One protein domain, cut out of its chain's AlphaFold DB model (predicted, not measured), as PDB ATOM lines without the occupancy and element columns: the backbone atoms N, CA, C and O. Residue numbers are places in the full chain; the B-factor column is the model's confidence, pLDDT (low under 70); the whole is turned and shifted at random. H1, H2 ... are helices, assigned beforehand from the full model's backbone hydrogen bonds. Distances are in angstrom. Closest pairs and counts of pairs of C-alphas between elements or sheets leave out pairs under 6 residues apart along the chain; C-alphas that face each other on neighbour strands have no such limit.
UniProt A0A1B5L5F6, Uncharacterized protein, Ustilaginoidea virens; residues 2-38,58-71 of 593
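AT A GLANCE: This is residues 2 to 38 and 58 to 71 of the 593 residues of an uncharacterized protein of Ustilaginoidea virens (UniProt A0A1B5L5F6). One longer helix, H2, makes one side of a small body, with the short H1 at a corner by its first end and the short H3 near its first residues. After H2 the long unnamed stretch of residues 24 to 38 folds back past one side of H2 toward H3, and residues 66 to 71 run past the other side. There are 51 residues printed, with three named helices in the order H1, H2, H3 and no named strand; the class is all helix, though just 21 residues are in named elements. The whole is compact, with a radius of gyration of the C-alphas of 10.5 A, and rounded, spanning 29 by 26 by 21 A.

IN THESE COORDINATES: Find C-alpha 12 at (16.694, -54.780, -48.651); from there H2, residues 12 to 23, runs 16.5 A to C-alpha 23 at (20.723, -41.870, -58.165). Before it stands H1, residues 4 to 8, 7.9 A long. Look past the cut for H3, residues 62 to 65, 5.1 A long, ending at C-alpha 65 at (18.862, -50.534, -41.754).

HOW THE PARTS SIT: Residues 12 to 15 of H2 only just touch H3, with 3 pairs of C-alphas within 8 A; the closest, Ala 15 and Tyr 63, are 6.2 A apart. H1 and H2 only just touch, with 3 such pairs, and only at the corner by their tight link; the closest C-alphas, of Cys 5 and Ala 12, are 6.1 A apart. H1 and H3 are close but not clearly touching, the C-alphas of Phe 8 and Leu 65 being closest at 6.8 A. In H2 every O i to N i+4 pair is within hydrogen-bond range; H1 has 0 of 1 such pairs and 1 of 2 O i to N i+3 pairs in range, and H3 is too short for any O i to N i+4 pair.

THE WHOLE: The C-alphas farthest apart, of Pro 2 and Gly 25, are 30.5 A apart. Residues 39 to 57 are not printed; the link from H2 to H3 goes across this cut, where C-alphas 38 and 58 are 15.9 A apart. The mean pLDDT of the printed part is 74.7; look for values under 70 at residues 2 to 8, 31, 36 to 38, 58 to 60 and 71.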
ATOM      1  N   PRO A   2      26.057 -66.958 -49.936       36.50
ATOM      2  CA  PRO A   2      24.893 -66.166 -49.539       36.50
ATOM      3  C   PRO A   2      25.100 -64.700 -49.950       36.50
ATOM      4  O   PRO A   2      26.139 -64.119 -49.649       36.50
ATOM      5  N   VAL A   3      24.123 -64.099 -50.632       51.72
ATOM      6  CA  VAL A   3      24.182 -62.671 -50.989       51.72
ATOM      7  C   VAL A   3      24.017 -61.829 -49.720       51.72
ATOM      8  O   VAL A   3      23.053 -62.035 -48.979       51.72
ATOM      9  N   TRP A   4      24.933 -60.887 -49.472       54.03
ATOM     10  CA  TRP A   4      24.991 -60.102 -48.227       54.03
ATOM     11  C   TRP A   4      23.678 -59.355 -47.933       54.03
ATOM     12  O   TRP A   4      23.210 -59.337 -46.796       54.03
ATOM     13  N   CYS A   5      22.993 -58.897 -48.983       57.94
ATOM     14  CA  CYS A   5      21.660 -58.291 -48.952       57.94
ATOM     15  C   CYS A   5      20.583 -59.117 -48.214       57.94
ATOM     16  O   CYS A   5      19.601 -58.541 -47.759       57.94
ATOM     17  N   HIS A   6      20.737 -60.439 -48.050       63.12
ATOM     18  CA  HIS A   6      19.802 -61.251 -47.256       63.12
ATOM     19  C   HIS A   6      19.916 -61.030 -45.738       63.12
ATOM     20  O   HIS A   6      18.967 -61.340 -45.021       63.12
ATOM     21  N   GLN A   7      21.032 -60.484 -45.236       67.06
ATOM     22  CA  GLN A   7      21.206 -60.178 -43.806       67.06
ATOM     23  C   GLN A   7      20.308 -59.019 -43.345       67.06
ATOM     24  O   GLN A   7      19.916 -58.969 -42.184       67.06
ATOM     25  N   PHE A   8      19.914 -58.140 -44.270       69.38
ATOM     26  CA  PHE A   8      19.041 -56.983 -44.038       69.38
ATOM     27  C   PHE A   8      17.547 -57.301 -44.255       69.38
ATOM     28  O   PHE A   8      16.714 -56.399 -44.311       69.38
ATOM     29  N   GLY A   9      17.188 -58.582 -44.392       77.56
ATOM     30  CA  GLY A   9      15.812 -59.019 -44.630       77.56
ATOM     31  C   GLY A   9      15.371 -58.956 -46.103       77.56
ATOM     32  O   GLY A   9      16.143 -58.589 -46.991       77.56
ATOM     33  N   PRO A  10      14.122 -59.362 -46.404       79.00
ATOM     34  CA  PRO A  10      13.654 -59.544 -47.782       79.00
ATOM     35  C   PRO A  10      13.505 -58.231 -48.563       79.00
ATOM     36  O   PRO A  10      13.628 -58.230 -49.787       79.00
ATOM     37  N   GLU A  11      13.262 -57.113 -47.877       82.94
ATOM     38  CA  GLU A  11      12.986 -55.820 -48.514       82.94
ATOM     39  C   GLU A  11      14.251 -55.050 -48.909       82.94
ATOM     40  O   GLU A  11      14.184 -54.147 -49.743       82.94
ATOM     41  N   ALA A  12      15.420 -55.447 -48.393       83.50
ATOM     42  CA  ALA A  12      16.694 -54.780 -48.651       83.50
ATOM     43  C   ALA A  12      16.999 -54.632 -50.149       83.50
ATOM     44  O   ALA A  12      17.427 -53.569 -50.589       83.50
ATOM     45  N   ARG A  13      16.697 -55.655 -50.963       83.06
ATOM     46  CA  ARG A  13      16.876 -55.586 -52.425       83.06
ATOM     47  C   ARG A  13      16.015 -54.495 -53.079       83.06
ATOM     48  O   ARG A  13      16.486 -53.853 -54.012       83.06
ATOM     49  N   ARG A  14      14.790 -54.249 -52.585       85.69
ATOM     50  CA  ARG A  14      13.948 -53.128 -53.044       85.69
ATOM     51  C   ARG A  14      14.541 -51.799 -52.588       85.69
ATOM     52  O   ARG A  14      14.697 -50.913 -53.415       85.69
ATOM     53  N   ALA A  15      14.923 -51.683 -51.317       86.31
ATOM     54  CA  ALA A  15      15.496 -50.453 -50.769       86.31
ATOM     55  C   ALA A  15      16.776 -50.013 -51.512       86.31
ATOM     56  O   ALA A  15      16.983 -48.828 -51.775       86.31
ATOM     57  N   ILE A  16      17.612 -50.979 -51.901       86.12
ATOM     58  CA  ILE A  16      18.801 -50.765 -52.732       86.12
ATOM     59  C   ILE A  16      18.394 -50.309 -54.140       86.12
ATOM     60  O   ILE A  16      18.846 -49.255 -54.582       86.12
ATOM     61  N   ALA A  17      17.495 -51.034 -54.815       84.56
ATOM     62  CA  ALA A  17      17.027 -50.676 -56.156       84.56
ATOM     63  C   ALA A  17      16.357 -49.288 -56.207       84.56
ATOM     64  O   ALA A  17      16.559 -48.538 -57.160       84.56
ATOM     65  N   ASP A  18      15.609 -48.903 -55.173       86.69
ATOM     66  CA  ASP A  18      14.948 -47.600 -55.090       86.69
ATOM     67  C   ASP A  18      15.945 -46.452 -54.850       86.69
ATOM     68  O   ASP A  18      15.799 -45.383 -55.449       86.69
ATOM     69  N   ARG A  19      17.030 -46.679 -54.094       85.19
ATOM     70  CA  ARG A  19      18.168 -45.741 -54.024       85.19
ATOM     71  C   ARG A  19      18.938 -45.654 -55.339       85.19
ATOM     72  O   ARG A  19      19.328 -44.560 -55.746       85.19
ATOM     73  N   GLU A  20      19.150 -46.776 -56.024       83.94
ATOM     74  CA  GLU A  20      19.782 -46.774 -57.346       83.94
ATOM     75  C   GLU A  20      18.946 -45.975 -58.353       83.94
ATOM     76  O   GLU A  20      19.504 -45.156 -59.082       83.94
ATOM     77  N   ARG A  21      17.615 -46.117 -58.328       84.75
ATOM     78  CA  ARG A  21      16.679 -45.309 -59.124       84.75
ATOM     79  C   ARG A  21      16.784 -43.818 -58.809       84.75
ATOM     80  O   ARG A  21      16.969 -43.041 -59.747       84.75
ATOM     81  N   LEU A  22      16.776 -43.421 -57.530       83.38
ATOM     82  CA  LEU A  22      17.001 -42.021 -57.142       83.38
ATOM     83  C   LEU A  22      18.334 -41.482 -57.679       83.38
ATOM     84  O   LEU A  22      18.374 -40.376 -58.210       83.38
ATOM     85  N   SER A  23      19.413 -42.274 -57.627       76.31
ATOM     86  CA  SER A  23      20.723 -41.870 -58.165       76.31
ATOM     87  C   SER A  23      20.745 -41.649 -59.688       76.31
ATOM     88  O   SER A  23      21.684 -41.047 -60.205       76.31
ATOM     89  N   LEU A  24      19.710 -42.112 -60.402       77.12
ATOM     90  CA  LEU A  24      19.483 -41.882 -61.831       77.12
ATOM     91  C   LEU A  24      18.400 -40.820 -62.117       77.12
ATOM     92  O   LEU A  24      18.023 -40.643 -63.274       77.12
ATOM     93  N   GLY A  25      17.878 -40.135 -61.092       81.62
ATOM     94  CA  GLY A  25      16.766 -39.186 -61.220       81.62
ATOM     95  C   GLY A  25      15.399 -39.846 -61.442       81.62
ATOM     96  O   GLY A  25      14.475 -39.201 -61.931       81.62
ATOM     97  N   LEU A  26      15.254 -41.135 -61.117       83.94
ATOM     98  CA  LEU A  26      14.009 -41.891 -61.264       83.94
ATOM     99  C   LEU A  26      13.299 -42.045 -59.913       83.94
ATOM    100  O   LEU A  26      13.916 -42.410 -58.916       83.94
ATOM    101  N   HIS A  27      11.977 -41.853 -59.902       82.19
ATOM    102  CA  HIS A  27      11.136 -42.051 -58.715       82.19
ATOM    103  C   HIS A  27      11.276 -43.487 -58.151       82.19
ATOM    104  O   HIS A  27      11.321 -44.433 -58.953       82.19
ATOM    105  N   PRO A  28      11.314 -43.695 -56.819       87.25
ATOM    106  CA  PRO A  28      11.319 -45.030 -56.207       87.25
ATOM    107  C   PRO A  28      10.054 -45.842 -56.552       87.25
ATOM    108  O   PRO A  28       9.055 -45.295 -57.024       87.25
ATOM    109  N   THR A  29      10.111 -47.162 -56.355       83.62
ATOM    110  CA  THR A  29       9.001 -48.111 -56.574       83.62
ATOM    111  C   THR A  29       8.275 -48.514 -55.291       83.62
ATOM    112  O   THR A  29       7.124 -48.947 -55.359       83.62
ATOM    113  N   GLY A  30       8.919 -48.385 -54.129       79.62
ATOM    114  CA  GLY A  30       8.288 -48.480 -52.817       79.62
ATOM    115  C   GLY A  30       7.358 -47.302 -52.500       79.62
ATOM    116  O   GLY A  30       7.369 -46.270 -53.165       79.62
ATOM    117  N   MET A  31       6.549 -47.476 -51.449       69.69
ATOM    118  CA  MET A  31       5.659 -46.432 -50.906       69.69
ATOM    119  C   MET A  31       6.417 -45.396 -50.057       69.69
ATOM    120  O   MET A  31       5.955 -44.272 -49.889       69.69
ATOM    121  N   GLU A  32       7.566 -45.788 -49.503       80.12
ATOM    122  CA  GLU A  32       8.425 -44.972 -48.641       80.12
ATOM    123  C   GLU A  32       9.610 -44.414 -49.447       80.12
ATOM    124  O   GLU A  32      10.251 -45.141 -50.216       80.12
ATOM    125  N   TRP A  33       9.911 -43.126 -49.253       77.44
ATOM    126  CA  TRP A  33      11.039 -42.454 -49.896       77.44
ATOM    127  C   TRP A  33      12.380 -42.848 -49.250       77.44
ATOM    128  O   TRP A  33      12.520 -42.743 -48.031       77.44
ATOM    129  N   PRO A  34      13.395 -43.258 -50.038       80.00
ATOM    130  CA  PRO A  34      14.695 -43.631 -49.495       80.00
ATOM    131  C   PRO A  34      15.415 -42.503 -48.739       80.00
ATOM    132  O   PRO A  34      15.880 -41.533 -49.338       80.00
ATOM    133  N   VAL A  35      15.602 -42.685 -47.430       78.50
ATOM    134  CA  VAL A  35      16.395 -41.779 -46.580       78.50
ATOM    135  C   VAL A  35      17.885 -41.835 -46.966       78.50
ATOM    136  O   VAL A  35      18.421 -42.910 -47.274       78.50
ATOM    137  N   VAL A  36      18.566 -40.686 -46.946       68.69
ATOM    138  CA  VAL A  36      20.024 -40.561 -47.148       68.69
ATOM    139  C   VAL A  36      20.747 -40.744 -45.810       68.69
ATOM    140  O   VAL A  36      20.279 -40.259 -44.785       68.69
ATOM    141  N   TRP A  37      21.869 -41.466 -45.810       61.66
ATOM    142  CA  TRP A  37      22.568 -41.910 -44.602       61.66
ATOM    143  C   TRP A  37      24.048 -41.461 -44.591       61.66
ATOM    144  O   TRP A  37      24.728 -41.593 -45.617       61.66
ATOM    145  N   PRO A  38      24.597 -41.001 -43.449       54.16
ATOM    146  CA  PRO A  38      23.900 -40.751 -42.185       54.16
ATOM    147  C   PRO A  38      22.918 -39.578 -42.302       54.16
ATOM    148  O   PRO A  38      23.124 -38.673 -43.109       54.16
ATOM    149  N   PRO A  58       8.336 -45.876 -36.716       47.56
ATOM    150  CA  PRO A  58       9.366 -45.258 -37.579       47.56
ATOM    151  C   PRO A  58      10.812 -45.765 -37.391       47.56
ATOM    152  O   PRO A  58      11.726 -45.379 -38.129       47.56
ATOM    153  N   SER A  59      11.039 -46.633 -36.405       50.44
ATOM    154  CA  SER A  59      12.269 -47.400 -36.178       50.44
ATOM    155  C   SER A  59      12.433 -48.616 -37.108       50.44
ATOM    156  O   SER A  59      13.523 -49.178 -37.178       50.44
ATOM    157  N   ALA A  60      11.382 -49.024 -37.831       61.56
ATOM    158  CA  ALA A  60      11.363 -50.233 -38.663       61.56
ATOM    159  C   ALA A  60      11.713 -50.008 -40.151       61.56
ATOM    160  O   ALA A  60      11.718 -50.968 -40.922       61.56
ATOM    161  N   SER A  61      12.003 -48.768 -40.568       77.50
ATOM    162  CA  SER A  61      12.334 -48.434 -41.964       77.50
ATOM    163  C   SER A  61      13.539 -49.230 -42.480       77.50
ATOM    164  O   SER A  61      14.650 -49.140 -41.947       77.50
ATOM    165  N   ILE A  62      13.351 -49.946 -43.591       80.44
ATOM    166  CA  ILE A  62      14.426 -50.681 -44.271       80.44
ATOM    167  C   ILE A  62      15.556 -49.746 -44.744       80.44
ATOM    168  O   ILE A  62      16.716 -50.158 -44.808       80.44
ATOM    169  N   TYR A  63      15.259 -48.468 -44.996       81.38
ATOM    170  CA  TYR A  63      16.258 -47.464 -45.368       81.38
ATOM    171  C   TYR A  63      17.115 -46.984 -44.191       81.38
ATOM    172  O   TYR A  63      18.229 -46.517 -44.429       81.38
ATOM    173  N   LYS A  64      16.650 -47.127 -42.941       80.38
ATOM    174  CA  LYS A  64      17.485 -46.911 -41.744       80.38
ATOM    175  C   LYS A  64      18.431 -48.096 -41.484       80.38
ATOM    176  O   LYS A  64      19.502 -47.895 -40.921       80.38
ATOM    177  N   LEU A  65      18.064 -49.309 -41.922       79.81
ATOM    178  CA  LEU A  65      18.862 -50.534 -41.754       79.81
ATOM    179  C   LEU A  65      19.918 -50.734 -42.852       79.81
ATOM    180  O   LEU A  65      21.051 -51.109 -42.558       79.81
ATOM    181  N   VAL A  66      19.562 -50.506 -44.118       81.06
ATOM    182  CA  VAL A  66      20.508 -50.569 -45.242       81.06
ATOM    183  C   VAL A  66      21.258 -49.229 -45.332       81.06
ATOM    184  O   VAL A  66      20.592 -48.198 -45.445       81.06
ATOM    185  N   PRO A  67      22.602 -49.180 -45.362       79.38
ATOM    186  CA  PRO A  67      23.339 -47.929 -45.578       79.38
ATOM    187  C   PRO A  67      23.103 -47.342 -46.980       79.38
ATOM    188  O   PRO A  67      22.914 -48.084 -47.941       79.38
ATOM    189  N   SER A  68      23.156 -46.017 -47.152       77.75
ATOM    190  CA  SER A  68      23.170 -45.417 -48.497       77.75
ATOM    191  C   SER A  68      24.592 -45.326 -49.052       77.75
ATOM    192  O   SER A  68      25.468 -44.719 -48.433       77.75
ATOM    193  N   MET A  69      24.821 -45.875 -50.245       76.88
ATOM    194  CA  MET A  69      26.132 -45.841 -50.899       76.88
ATOM    195  C   MET A  69      26.510 -44.433 -51.355       76.88
ATOM    196  O   MET A  69      25.770 -43.788 -52.100       76.88
ATOM    197  N   GLN A  70      27.698 -43.968 -50.963       71.31
ATOM    198  CA  GLN A  70      28.153 -42.631 -51.339       71.31
ATOM    199  C   GLN A  70      28.404 -42.506 -52.861       71.31
ATOM    200  O   GLN A  70      28.890 -43.447 -53.515       71.31
ATOM    201  N   PRO A  71      28.110 -41.334 -53.461       67.75
ATOM    202  CA  PRO A  71      28.525 -41.029 -54.823       67.75
ATOM    203  C   PRO A  71      30.058 -41.034 -54.926       67.75
ATOM    204  O   PRO A  71      30.751 -40.664 -53.978       67.75
TER     205      PRO A  71